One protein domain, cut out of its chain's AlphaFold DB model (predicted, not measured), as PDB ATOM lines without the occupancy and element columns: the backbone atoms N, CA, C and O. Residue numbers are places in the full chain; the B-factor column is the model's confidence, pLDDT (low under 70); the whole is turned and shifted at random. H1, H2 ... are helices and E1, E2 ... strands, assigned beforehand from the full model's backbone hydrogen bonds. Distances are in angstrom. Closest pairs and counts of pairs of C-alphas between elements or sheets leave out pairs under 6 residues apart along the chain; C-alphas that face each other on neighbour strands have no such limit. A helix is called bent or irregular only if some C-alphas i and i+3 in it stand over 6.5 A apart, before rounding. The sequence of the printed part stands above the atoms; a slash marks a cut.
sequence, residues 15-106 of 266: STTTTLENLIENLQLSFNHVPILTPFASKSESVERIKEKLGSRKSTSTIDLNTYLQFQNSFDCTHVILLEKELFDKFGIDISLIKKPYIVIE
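What this domain is: This is residues 15 to 106 of the 266 residues of an uncharacterized protein of Vittaforma corneae (strain ATCC 50505) (UniProt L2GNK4). A strongly twisted sheet of four parallel strands forms a layer between helices, with H2 and H3 side by side over one face and H1 over the other, making three layers. The short helix H4 only grazes the sheet, near the ends of E1 and E3, and a long link leads from it to the edge strand E4. The printed part has 92 residues, with four named helices and four named strands in the order H1 E1 H2 E2 H3 E3 H4 E4; the sheet runs E2 E1 E3 E4 and the class is mixed, helices and strands. It is compact, with a radius of gyration of the C-alphas of 12.2 A, and rounded, spanning 34 by 28 by 23 A.

Where its parts are: In the sheet, E2 is residues 59 to 64, 16.1 A long, E1 residues 33 to 38, 16.0 A, E3 residues 80 to 83 and E4 residues 102 to 105. E1 begins at C-alpha 33, (30.771, -160.603, -23.184), and E4 ends at C-alpha 105, (31.997, -143.689, -17.855). H1 is residues 20 to 30, 15.6 A, beginning at C-alpha 20, (29.017, -145.998, -24.066). H2 is residues 47 to 54, 10.6 A, H3 residues 65 to 74, 14.2 A, and H4 residues 85 to 90. H3 is irregular: C-alphas 70 and 73 are 8.1 A apart.

How they stand to each other: E2 and E1 are parallel at 26 degrees, with N 63 and O 36 within hydrogen-bond range at 2.8 A. E1 and E3 are parallel at 30 degrees, with N 37 and O 81 at 2.8 A. E3 and E4 are parallel at 31 degrees, with N 82 and O 103 at 2.8 A. E1, H2, E2 form a strand-helix-strand unit, two parallel neighbour strands with a helix between them in the chain, and its crossover is left-handed; E3, H4, E4 form a right-handed one. E2, H3, E3 form a split unit, with E1 between its strands, also right-handed. H1 runs along E1 at a height over the sheet of 8.4 A; the closest C-alphas, of Gln 28 and Val 34, are 6.3 A apart. On the opposite face, H2 is over E2 at 8.9 A; their closest C-alphas, of Lys 53 and Ser 59, are 6.2 A apart. H3, at 9.6 A, is over E1 and only just over E2, with 3 C-alphas; its closest to E1 are Leu 37 and Leu 65, whose C-alphas are 6.2 A apart. H2 and H3 are close but not clearly touching. Every O i to N i+4 pair is within range in H2 and H4, against 6 of 7 in H1 and 4 of 6 in H3.

The domain as a whole: The two C-alphas farthest apart, of Arg 57 and Lys 90, are 34.6 A apart. The printed part has no cut, and the H4 to E4 link is long, with 11 residues. Residues 15 to 16 pair, parallel, with residues 104 to 105 of E4. Mean pLDDT of the printed part is 79.3; 12 residues are under 70, among them 15 to 19.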
ATOM      1  N   SER A  15      38.838-144.429 -15.709       67.81
ATOM      2  CA  SER A  15      37.755-143.520 -16.109       67.81
ATOM      3  C   SER A  15      37.863-143.081 -17.567       67.81
ATOM      4  O   SER A  15      38.954-143.024 -18.132       67.81
ATOM      5  N   THR A  16      36.732-142.818 -18.223       64.75
ATOM      6  CA  THR A  16      36.706-142.344 -19.614       64.75
ATOM      7  C   THR A  16      35.558-141.374 -19.873       64.75
ATOM      8  O   THR A  16      34.490-141.495 -19.278       64.75
ATOM      9  N   THR A  17      35.778-140.446 -20.806       61.50
ATOM     10  CA  THR A  17      34.757-139.552 -21.376       61.50
ATOM     11  C   THR A  17      34.203-140.066 -22.713       61.50
ATOM     12  O   THR A  17      33.381-139.399 -23.339       61.50
ATOM     13  N   THR A  18      34.668-141.230 -23.187       61.97
ATOM     14  CA  THR A  18      34.162-141.900 -24.396       61.97
ATOM     15  C   THR A  18      32.691-142.297 -24.228       61.97
ATOM     16  O   THR A  18      32.266-142.674 -23.137       61.97
ATOM     17  N   THR A  19      31.918-142.252 -25.317       67.31
ATOM     18  CA  THR A  19      30.523-142.716 -25.327       67.31
ATOM     19  C   THR A  19      30.418-144.206 -24.991       67.31
ATOM     20  O   THR A  19      31.341-144.991 -25.235       67.31
ATOM     21  N   LEU A  20      29.275-144.608 -24.432       73.62
ATOM     22  CA  LEU A  20      29.017-145.998 -24.066       73.62
ATOM     23  C   LEU A  20      29.073-146.917 -25.291       73.62
ATOM     24  O   LEU A  20      29.661-147.991 -25.218       73.62
ATOM     25  N   GLU A  21      28.514-146.485 -26.420       71.44
ATOM     26  CA  GLU A  21      28.484-147.237 -27.674       71.44
ATOM     27  C   GLU A  21      29.903-147.545 -28.164       71.44
ATOM     28  O   GLU A  21      30.240-148.707 -28.382       71.44
ATOM     29  N   ASN A  22      30.770-146.529 -28.218       61.25
ATOM     30  CA  ASN A  22      32.165-146.696 -28.619       61.25
ATOM     31  C   ASN A  22      32.938-147.589 -27.631       61.25
ATOM     32  O   ASN A  22      33.763-148.407 -28.041       61.25
ATOM     33  N   LEU A  23      32.689-147.461 -26.323       73.19
ATOM     34  CA  LEU A  23      33.325-148.317 -25.319       73.19
ATOM     35  C   LEU A  23      32.897-149.786 -25.476       73.19
ATOM     36  O   LEU A  23      33.742-150.681 -25.422       73.19
ATOM     37  N   ILE A  24      31.601-150.030 -25.686       74.88
ATOM     38  CA  ILE A  24      31.042-151.366 -25.917       74.88
ATOM     39  C   ILE A  24      31.642-151.977 -27.170       74.88
ATOM     40  O   ILE A  24      32.111-153.111 -27.096       74.88
ATOM     41  N   GLU A  25      31.642-151.245 -28.289       69.19
ATOM     42  CA  GLU A  25      32.201-151.729 -29.548       69.19
ATOM     43  C   GLU A  25      33.623-152.231 -29.315       69.19
ATOM     44  O   GLU A  25      33.888-153.408 -29.547       69.19
ATOM     45  N   ASN A  26      34.489-151.399 -28.730       67.56
ATOM     46  CA  ASN A  26      35.885-151.735 -28.447       67.56
ATOM     47  C   ASN A  26      36.056-152.943 -27.508       67.56
ATOM     48  O   ASN A  26      36.873-153.837 -27.763       67.56
ATOM     49  N   LEU A  27      35.282-153.011 -26.424       74.56
ATOM     50  CA  LEU A  27      35.355-154.129 -25.485       74.56
ATOM     51  C   LEU A  27      34.837-155.429 -26.110       74.56
ATOM     52  O   LEU A  27      35.452-156.474 -25.915       74.56
ATOM     53  N   GLN A  28      33.785-155.385 -26.928       73.12
ATOM     54  CA  GLN A  28      33.272-156.554 -27.652       73.12
ATOM     55  C   GLN A  28      34.239-157.062 -28.729       73.12
ATOM     56  O   GLN A  28      34.160-158.221 -29.151       73.12
ATOM     57  N   LEU A  29      35.180-156.236 -29.202       65.12
ATOM     58  CA  LEU A  29      36.262-156.716 -30.066       65.12
ATOM     59  C   LEU A  29      37.162-157.706 -29.312       65.12
ATOM     60  O   LEU A  29      37.607-158.688 -29.909       65.12
ATOM     61  N   SER A  30      37.357-157.455 -28.015       65.00
ATOM     62  CA  SER A  30      38.351-158.090 -27.144       65.00
ATOM     63  C   SER A  30      37.776-159.185 -26.243       65.00
ATOM     64  O   SER A  30      38.504-160.096 -25.857       65.00
ATOM     65  N   PHE A  31      36.486-159.097 -25.914       72.38
ATOM     66  CA  PHE A  31      35.803-159.959 -24.952       72.38
ATOM     67  C   PHE A  31      34.540-160.562 -25.558       72.38
ATOM     68  O   PHE A  31      33.833-159.914 -26.333       72.38
ATOM     69  N   ASN A  32      34.244-161.808 -25.183       79.69
ATOM     70  CA  ASN A  32      33.034-162.498 -25.631       79.69
ATOM     71  C   ASN A  32      31.775-161.866 -25.022       79.69
ATOM     72  O   ASN A  32      30.719-161.834 -25.647       79.69
ATOM     73  N   HIS A  33      31.883-161.296 -23.821       86.12
ATOM     74  CA  HIS A  33      30.771-160.603 -23.184       86.12
ATOM     75  C   HIS A  33      31.219-159.292 -22.549       86.12
ATOM     76  O   HIS A  33      32.325-159.194 -22.022       86.12
ATOM     77  N   VAL A  34      30.341-158.288 -22.572       87.75
ATOM     78  CA  VAL A  34      30.583-156.985 -21.940       87.75
ATOM     79  C   VAL A  34      29.430-156.675 -20.982       87.75
ATOM     80  O   VAL A  34      28.354-156.267 -21.433       87.75
ATOM     81  N   PRO A  35      29.608-156.910 -19.669       90.75
ATOM     82  CA  PRO A  35      28.609-156.552 -18.672       90.75
ATOM     83  C   PRO A  35      28.644-155.044 -18.397       90.75
ATOM     84  O   PRO A  35      29.697-154.468 -18.106       90.75
ATOM     85  N   ILE A  36      27.472-154.420 -18.475       90.75
ATOM     86  CA  ILE A  36      27.245-153.015 -18.139       90.75
ATOM     87  C   ILE A  36      26.475-152.973 -16.830       90.75
ATOM     88  O   ILE A  36      25.319-153.386 -16.771       90.75
ATOM     89  N   LEU A  37      27.113-152.465 -15.784       90.44
ATOM     90  CA  LEU A  37      26.523-152.339 -14.463       90.44
ATOM     91  C   LEU A  37      25.744-151.033 -14.352       90.44
ATOM     92  O   LEU A  37      26.260-149.947 -14.629       90.44
ATOM     93  N   THR A  38      24.503-151.156 -13.895       86.44
ATOM     94  CA  THR A  38      23.614-150.040 -13.565       86.44
ATOM     95  C   THR A  38      23.067-150.206 -12.144       86.44
ATOM     96  O   THR A  38      22.895-151.339 -11.691       86.44
ATOM     97  N   PRO A  39      22.767-149.120 -11.411       81.06
ATOM     98  CA  PRO A  39      22.108-149.240 -10.115       81.06
ATOM     99  C   PRO A  39      20.587-149.467 -10.243       81.06
ATOM    100  O   PRO A  39      19.924-149.717  -9.240       81.06
ATOM    101  N   PHE A  40      20.013-149.393 -11.455       81.25
ATOM    102  CA  PHE A  40      18.567-149.489 -11.683       81.25
ATOM    103  C   PHE A  40      18.134-150.831 -12.279       81.25
ATOM    104  O   PHE A  40      18.651-151.257 -13.308       81.25
ATOM    105  N   ALA A  41      17.066-151.412 -11.730       77.06
ATOM    106  CA  ALA A  41      16.461-152.626 -12.278       77.06
ATOM    107  C   ALA A  41      15.665-152.398 -13.585       77.06
ATOM    108  O   ALA A  41      15.487-153.311 -14.378       77.06
ATOM    109  N   SER A  42      15.172-151.184 -13.855       74.50
ATOM    110  CA  SER A  42      14.321-150.919 -15.034       74.50
ATOM    111  C   SER A  42      15.075-150.918 -16.365       74.50
ATOM    112  O   SER A  42      14.468-151.109 -17.418       74.50
ATOM    113  N   LYS A  43      16.392-150.686 -16.325       76.75
ATOM    114  CA  LYS A  43      17.292-150.760 -17.484       76.75
ATOM    115  C   LYS A  43      18.122-152.049 -17.491       76.75
ATOM    116  O   LYS A  43      18.890-152.243 -18.432       76.75
ATOM    117  N   SER A  44      17.996-152.896 -16.463       82.81
ATOM    118  CA  SER A  44      18.687-154.180 -16.398       82.81
ATOM    119  C   SER A  44      17.903-155.268 -17.129       82.81
ATOM    120  O   SER A  44      16.680-155.234 -17.262       82.81
ATOM    121  N   GLU A  45      18.634-156.233 -17.665       87.19
ATOM    122  CA  GLU A  45      18.076-157.404 -18.310       87.19
ATOM    123  C   GLU A  45      17.715-158.461 -17.270       87.19
ATOM    124  O   GLU A  45      18.399-158.623 -16.259       87.19
ATOM    125  N   SER A  46      16.643-159.211 -17.534       85.69
ATOM    126  CA  SER A  46      16.284-160.347 -16.692       85.69
ATOM    127  C   SER A  46      17.344-161.447 -16.771       85.69
ATOM    128  O   SER A  46      18.023-161.622 -17.788       85.69
ATOM    129  N   VAL A  47      17.436-162.242 -15.705       86.12
ATOM    130  CA  VAL A  47      18.348-163.391 -15.607       86.12
ATOM    131  C   VAL A  47      18.173-164.356 -16.779       86.12
ATOM    132  O   VAL A  47      19.157-164.838 -17.341       86.12
ATOM    133  N   GLU A  48      16.933-164.624 -17.181       87.31
ATOM    134  CA  GLU A  48      16.605-165.512 -18.297       87.31
ATOM    135  C   GLU A  48      17.184-164.982 -19.613       87.31
ATOM    136  O   GLU A  48      17.802-165.738 -20.365       87.31
ATOM    137  N   ARG A  49      17.067-163.671 -19.857       84.69
ATOM    138  CA  ARG A  49      17.572-163.019 -21.070       84.69
ATOM    139  C   ARG A  49      19.099-162.960 -21.103       84.69
ATOM    140  O   ARG A  49      19.699-163.126 -22.163       84.69
ATOM    141  N   ILE A  50      19.737-162.773 -19.947       86.38
ATOM    142  CA  ILE A  50      21.201-162.835 -19.817       86.38
ATOM    143  C   ILE A  50      21.693-164.240 -20.169       86.38
ATOM    144  O   ILE A  50      22.605-164.388 -20.979       86.38
ATOM    145  N   LYS A  51      21.062-165.281 -19.608       86.00
ATOM    146  CA  LYS A  51      21.407-166.683 -19.899       86.00
ATOM    147  C   LYS A  51      21.269-167.014 -21.383       86.00
ATOM    148  O   LYS A  51      22.145-167.673 -21.933       86.00
ATOM    149  N   GLU A  52      20.212-166.531 -22.032       85.50
ATOM    150  CA  GLU A  52      20.026-166.678 -23.479       85.50
ATOM    151  C   GLU A  52      21.175-166.018 -24.262       85.50
ATOM    152  O   GLU A  52      21.792-166.636 -25.133       85.50
ATOM    153  N   LYS A  53      21.537-164.781 -23.900       82.44
ATOM    154  CA  LYS A  53      22.610-164.017 -24.550       82.44
ATOM    155  C   LYS A  53      24.014-164.565 -24.320       82.44
ATOM    156  O   LYS A  53      24.873-164.348 -25.180       82.44
ATOM    157  N   LEU A  54      24.269-165.265 -23.218       80.56
ATOM    158  CA  LEU A  54      25.542-165.964 -23.001       80.56
ATOM    159  C   LEU A  54      25.782-167.060 -24.054       80.56
ATOM    160  O   LEU A  54      26.926-167.382 -24.356       80.56
ATOM    161  N   GLY A  55      24.724-167.578 -24.689       74.75
ATOM    162  CA  GLY A  55      24.846-168.484 -25.835       74.75
ATOM    163  C   GLY A  55      25.377-167.817 -27.113       74.75
ATOM    164  O   GLY A  55      25.831-168.508 -28.027       74.75
ATOM    165  N   SER A  56      25.353-166.484 -27.197       77.44
ATOM    166  CA  SER A  56      25.878-165.732 -28.341       77.44
ATOM    167  C   SER A  56      27.323-165.287 -28.093       77.44
ATOM    168  O   SER A  56      27.629-164.694 -27.065       77.44
ATOM    169  N   ARG A  57      28.226-165.553 -29.051       68.19
ATOM    170  CA  ARG A  57      29.688-165.364 -28.901       68.19
ATOM    171  C   ARG A  57      30.143-163.939 -28.550       68.19
ATOM    172  O   ARG A  57      31.272-163.789 -28.102       68.19
ATOM    173  N   LYS A  58      29.331-162.915 -28.830       78.69
ATOM    174  CA  LYS A  58      29.630-161.496 -28.586       78.69
ATOM    175  C   LYS A  58      28.364-160.771 -28.158       78.69
ATOM    176  O   LYS A  58      27.584-160.365 -29.017       78.69
ATOM    177  N   SER A  59      28.131-160.646 -26.853       84.69
ATOM    178  CA  SER A  59      26.921-159.995 -26.336       84.69
ATOM    179  C   SER A  59      27.186-158.935 -25.281       84.69
ATOM    180  O   SER A  59      28.052-159.055 -24.414       84.69
ATOM    181  N   THR A  60      26.380-157.882 -25.358       87.62
ATOM    182  CA  THR A  60      26.279-156.852 -24.327       87.62
ATOM    183  C   THR A  60      25.068-157.134 -23.462       87.62
ATOM    184  O   THR A  60      23.979-157.403 -23.988       87.62
ATOM    185  N   SER A  61      25.268-157.054 -22.148       88.50
ATOM    186  CA  SER A  61      24.197-157.213 -21.169       88.50
ATOM    187  C   SER A  61      24.235-156.069 -20.168       88.50
ATOM    188  O   SER A  61      25.238-155.888 -19.476       88.50
ATOM    189  N   THR A  62      23.148-155.307 -20.087       90.56
ATOM    190  CA  THR A  62      22.955-154.324 -19.017       90.56
ATOM    191  C   THR A  62      22.345-155.037 -17.830       90.56
ATOM    192  O   THR A  62      21.302-155.661 -17.972       90.56
ATOM    193  N   ILE A  63      22.986-154.995 -16.668       90.62
ATOM    194  CA  ILE A  63      22.602-155.789 -15.498       90.62
ATOM    195  C   ILE A  63      22.740-154.949 -14.228       90.62
ATOM    196  O   ILE A  63      23.612-154.083 -14.135       90.62
ATOM    197  N   ASP A  64      21.876-155.185 -13.244       89.00
ATOM    198  CA  ASP A  64      22.058-154.599 -11.917       89.00
ATOM    199  C   ASP A  64      23.167-155.333 -11.143       89.00
ATOM    200  O   ASP A  64      23.562-156.449 -11.499       89.00
ATOM    201  N   LEU A  65      23.684-154.712 -10.076       86.50
ATOM    202  CA  LEU A  65      24.805-155.286  -9.327       86.50
ATOM    203  C   LEU A  65      24.471-156.657  -8.725       86.50
ATOM    204  O   LEU A  65      25.314-157.549  -8.762       86.50
ATOM    205  N   ASN A  66      23.266-156.851  -8.189       86.44
ATOM    206  CA  ASN A  66      22.905-158.116  -7.546       86.44
ATOM    207  C   ASN A  66      22.886-159.249  -8.572       86.44
ATOM    208  O   ASN A  66      23.470-160.311  -8.338       86.44
ATOM    209  N   THR A  67      22.289-158.993  -9.735       88.56
ATOM    210  CA  THR A  67      22.303-159.916 -10.870       88.56
ATOM    211  C   THR A  67      23.734-160.191 -11.340       88.56
ATOM    212  O   THR A  67      24.106-161.345 -11.549       88.56
ATOM    213  N   TYR A  68      24.591-159.171 -11.436       89.50
ATOM    214  CA  TYR A  68      26.000-159.382 -11.771       89.50
ATOM    215  C   TYR A  68      26.717-160.275 -10.760       89.50
ATOM    216  O   TYR A  68      27.374-161.225 -11.165       89.50
ATOM    217  N   LEU A  69      26.585-160.025  -9.457       87.62
ATOM    218  CA  LEU A  69      27.278-160.806  -8.428       87.62
ATOM    219  C   LEU A  69      26.905-162.295  -8.474       87.62
ATOM    220  O   LEU A  69      27.772-163.143  -8.248       87.62
ATOM    221  N   GLN A  70      25.652-162.606  -8.825       88.31
ATOM    222  CA  GLN A  70      25.175-163.976  -9.043       88.31
ATOM    223  C   GLN A  70      25.797-164.631 -10.288       88.31
ATOM    224  O   GLN A  70      26.071-165.830 -10.277       88.31
ATOM    225  N   PHE A  71      26.043-163.857 -11.350       85.69
ATOM    226  CA  PHE A  71      26.463-164.364 -12.663       85.69
ATOM    227  C   PHE A  71      27.891-163.983 -13.078       85.69
ATOM    228  O   PHE A  71      28.302-164.326 -14.182       85.69
ATOM    229  N   GLN A  72      28.687-163.343 -12.218       86.38
ATOM    230  CA  GLN A  72      29.993-162.749 -12.559       86.38
ATOM    231  C   GLN A  72      30.992-163.732 -13.194       86.38
ATOM    232  O   GLN A  72      31.788-163.345 -14.050       86.38
ATOM    233  N   ASN A  73      30.921-165.009 -12.809       83.81
ATOM    234  CA  ASN A  73      31.774-166.078 -13.336       83.81
ATOM    235  C   ASN A  73      31.309-166.602 -14.705       83.81
ATOM    236  O   ASN A  73      32.056-167.310 -15.369       83.81
ATOM    237  N   SER A  74      30.085-166.271 -15.119       84.06
ATOM    238  CA  SER A  74      29.518-166.671 -16.414       84.06
ATOM    239  C   SER A  74      29.971-165.748 -17.546       84.06
ATOM    240  O   SER A  74      29.900-166.122 -18.712       84.06
ATOM    241  N   PHE A  75      30.435-164.541 -17.211       81.69
ATOM    242  CA  PHE A  75      30.948-163.584 -18.180       81.69
ATOM    243  C   PHE A  75      32.441-163.821 -18.416       81.69
ATOM    244  O   PHE A  75      33.276-163.524 -17.553       81.69
ATOM    245  N   ASP A  76      32.770-164.298 -19.616       79.88
ATOM    246  CA  ASP A  76      34.136-164.347 -20.143       79.88
ATOM    247  C   ASP A  76      34.613-162.936 -20.541       79.88
ATOM    248  O   ASP A  76      34.661-162.547 -21.713       79.88
ATOM    249  N   CYS A  77      34.867-162.125 -19.514       77.31
ATOM    250  CA  CYS A  77      35.343-160.752 -19.607       77.31
ATOM    251  C   CYS A  77      36.403-160.477 -18.533       77.31
ATOM    252  O   CYS A  77      36.332-161.010 -17.420       77.31
ATOM    253  N   THR A  78      37.369-159.611 -18.837       73.62
ATOM    254  CA  THR A  78      38.357-159.153 -17.841       73.62
ATOM    255  C   THR A  78      37.941-157.854 -17.155       73.62
ATOM    256  O   THR A  78      38.434-157.569 -16.070       73.62
ATOM    257  N   HIS A  79      37.016-157.094 -17.750       82.06
ATOM    258  CA  HIS A  79      36.542-155.801 -17.253       82.06
ATOM    259  C   HIS A  79      35.011-155.741 -17.248       82.06
ATOM    260  O   HIS A  79      34.344-156.479 -17.980       82.06
ATOM    261  N   VAL A  80      34.459-154.830 -16.448       87.81
ATOM    262  CA  VAL A  80      33.041-154.445 -16.466       87.81
ATOM    263  C   VAL A  80      32.905-152.946 -16.732       87.81
ATOM    264  O   VAL A  80      33.794-152.169 -16.382       87.81
ATOM    265  N   ILE A  81      31.807-152.516 -17.348       87.81
ATOM    266  CA  ILE A  81      31.505-151.086 -17.513       87.81
ATOM    267  C   ILE A  81      30.608-150.660 -16.356       87.81
ATOM    268  O   ILE A  81      29.607-151.318 -16.091       87.81
ATOM    269  N   LEU A  82      30.933-149.557 -15.688       85.62
ATOM    270  CA  LEU A  82      30.110-148.973 -14.638       85.62
ATOM    271  C   LEU A  82      29.524-147.645 -15.124       85.62
ATOM    272  O   LEU A  82      30.259-146.693 -15.401       85.62
ATOM    273  N   LEU A  83      28.195-147.593 -15.234       79.12
ATOM    274  CA  LEU A  83      27.482-146.368 -15.585       79.12
ATOM    275  C   LEU A  83      27.261-145.516 -14.343       79.12
ATOM    276  O   LEU A  83      26.709-146.003 -13.362       79.12
ATOM    277  N   GLU A  84      27.629-144.237 -14.421       73.00
ATOM    278  CA  GLU A  84      27.220-143.220 -13.445       73.00
ATOM    279  C   GLU A  84      27.560-143.618 -11.993       73.00
ATOM    280  O   GLU A  84      26.675-143.790 -11.156       73.00
ATOM    281  N   LYS A  85      28.858-143.769 -11.680       73.12
ATOM    282  CA  LYS A  85      29.352-144.211 -10.355       73.12
ATOM    283  C   LYS A  85      28.681-143.510  -9.174       73.12
ATOM    284  O   LYS A  85      28.310-144.166  -8.209       73.12
ATOM    285  N   GLU A  86      28.469-142.202  -9.278       71.12
ATOM    286  CA  GLU A  86      27.825-141.407  -8.228       71.12
ATOM    287  C   GLU A  86      26.421-141.903  -7.859       71.12
ATOM    288  O   GLU A  86      25.964-141.693  -6.736       71.12
ATOM    289  N   LEU A  87      25.708-142.534  -8.794       75.31
ATOM    290  CA  LEU A  87      24.409-143.116  -8.501       75.31
ATOM    291  C   LEU A  87      24.537-144.355  -7.624       75.31
ATOM    292  O   LEU A  87      23.743-144.497  -6.704       75.31
ATOM    293  N   PHE A  88      25.533-145.216  -7.845       79.25
ATOM    294  CA  PHE A  88      25.767-146.365  -6.964       79.25
ATOM    295  C   PHE A  88      25.966-145.914  -5.513       79.25
ATOM    296  O   PHE A  88      25.299-146.440  -4.621       79.25
ATOM    297  N   ASP A  89      26.762-144.862  -5.302       74.44
ATOM    298  CA  ASP A  89      26.969-144.267  -3.979       74.44
ATOM    299  C   ASP A  89      25.656-143.697  -3.402       74.44
ATOM    300  O   ASP A  89      25.314-143.957  -2.247       74.44
ATOM    301  N   LYS A  90      24.860-142.974  -4.209       79.06
ATOM    302  CA  LYS A  90      23.546-142.424  -3.800       79.06
ATOM    303  C   LYS A  90      22.514-143.504  -3.460       79.06
ATOM    304  O   LYS A  90      21.664-143.273  -2.604       79.06
ATOM    305  N   PHE A  91      22.581-144.664  -4.110       78.31
ATOM    306  CA  PHE A  91      21.734-145.824  -3.823       78.31
ATOM    307  C   PHE A  91      22.273-146.692  -2.672       78.31
ATOM    308  O   PHE A  91      21.660-147.708  -2.347       78.31
ATOM    309  N   GLY A  92      23.384-146.300  -2.036       77.06
ATOM    310  CA  GLY A  92      23.997-147.051  -0.938       77.06
ATOM    311  C   GLY A  92      24.575-148.398  -1.377       77.06
ATOM    312  O   GLY A  92      24.655-149.326  -0.574       77.06
ATOM    313  N   ILE A  93      24.933-148.525  -2.655       80.62
ATOM    314  CA  ILE A  93      25.465-149.754  -3.231       80.62
ATOM    315  C   ILE A  93      26.987-149.741  -3.111       80.62
ATOM    316  O   ILE A  93      27.664-148.901  -3.701       80.62
ATOM    317  N   ASP A  94      27.529-150.720  -2.390       79.75
ATOM    318  CA  ASP A  94      28.970-150.876  -2.237       79.75
ATOM    319  C   ASP A  94      29.608-151.462  -3.506       79.75
ATOM    320  O   ASP A  94      29.540-152.663  -3.789       79.75
ATOM    321  N   ILE A  95      30.261-150.594  -4.279       77.25
ATOM    322  CA  ILE A  95      30.990-150.971  -5.495       77.25
ATOM    323  C   ILE A  95      32.216-151.854  -5.216       77.25
ATOM    324  O   ILE A  95      32.702-152.507  -6.139       77.25
ATOM    325  N   SER A  96      32.707-151.928  -3.971       77.31
ATOM    326  CA  SER A  96      33.837-152.798  -3.604       77.31
ATOM    327  C   SER A  96      33.510-154.289  -3.744       77.31
ATOM    328  O   SER A  96      34.406-155.129  -3.844       77.31
ATOM    329  N   LEU A  97      32.221-154.629  -3.833       81.12
ATOM    330  CA  LEU A  97      31.745-155.981  -4.115       81.12
ATOM    331  C   LEU A  97      32.095-156.449  -5.537       81.12
ATOM    332  O   LEU A  97      32.088-157.653  -5.809       81.12
ATOM    333  N   ILE A  98      32.419-155.526  -6.448       82.38
ATOM    334  CA  ILE A  98      32.840-155.840  -7.813       82.38
ATOM    335  C   ILE A  98      34.283-156.359  -7.773       82.38
ATOM    336  O   ILE A  98      35.244-155.603  -7.679       82.38
ATOM    337  N   LYS A  99      34.446-157.678  -7.903       78.56
ATOM    338  CA  LYS A  99      35.758-158.355  -7.884       78.56
ATOM    339  C   LYS A  99      36.485-158.369  -9.232       78.56
ATOM    340  O   LYS A  99      37.417-159.147  -9.423       78.56
ATOM    341  N   LYS A 100      36.041-157.541 -10.176       79.75
ATOM    342  CA  LYS A 100      36.683-157.351 -11.477       79.75
ATOM    343  C   LYS A 100      37.041-155.875 -11.658       79.75
ATOM    344  O   LYS A 100      36.327-155.016 -11.144       79.75
ATOM    345  N   PRO A 101      38.094-155.574 -12.423       76.19
ATOM    346  CA  PRO A 101      38.332-154.244 -12.968       76.19
ATOM    347  C   PRO A 101      37.070-153.636 -13.542       76.19
ATOM    348  O   PRO A 101      36.335-154.299 -14.281       76.19
ATOM    349  N   TYR A 102      36.850-152.361 -13.253       81.44
ATOM    350  CA  TYR A 102      35.730-151.630 -13.813       81.44
ATOM    351  C   TYR A 102      36.187-150.336 -14.484       81.44
ATOM    352  O   TYR A 102      37.111-149.653 -14.033       81.44
ATOM    353  N   ILE A 103      35.519-150.020 -15.589       78.19
ATOM    354  CA  ILE A 103      35.695-148.791 -16.356       78.19
ATOM    355  C   ILE A 103      34.500-147.903 -16.050       78.19
ATOM    356  O   ILE A 103      33.361-148.272 -16.335       78.19
ATOM    357  N   VAL A 104      34.758-146.742 -15.463       75.31
ATOM    358  CA  VAL A 104      33.733-145.743 -15.172       75.31
ATOM    359  C   VAL A 104      33.568-144.844 -16.389       75.31
ATOM    360  O   VAL A 104      34.535-144.225 -16.835       75.31
ATOM    361  N   ILE A 105      32.345-144.754 -16.910       71.88
ATOM    362  CA  ILE A 105      31.997-143.689 -17.855       71.88
ATOM    363  C   ILE A 105      31.641-142.456 -17.029       71.88
ATOM    364  O   ILE A 105      30.665-142.458 -16.275       71.88
ATOM    365  N   GLU A 106      32.463-141.420 -17.150       63.62
ATOM    366  CA  GLU A 106      32.217-140.129 -16.524       63.62
ATOM    367  C   GLU A 106      31.124-139.377 -17.299       63.62
ATOM    368  O   GLU A 106      31.170-139.254 -18.524       63.62
TER     369      GLU A 106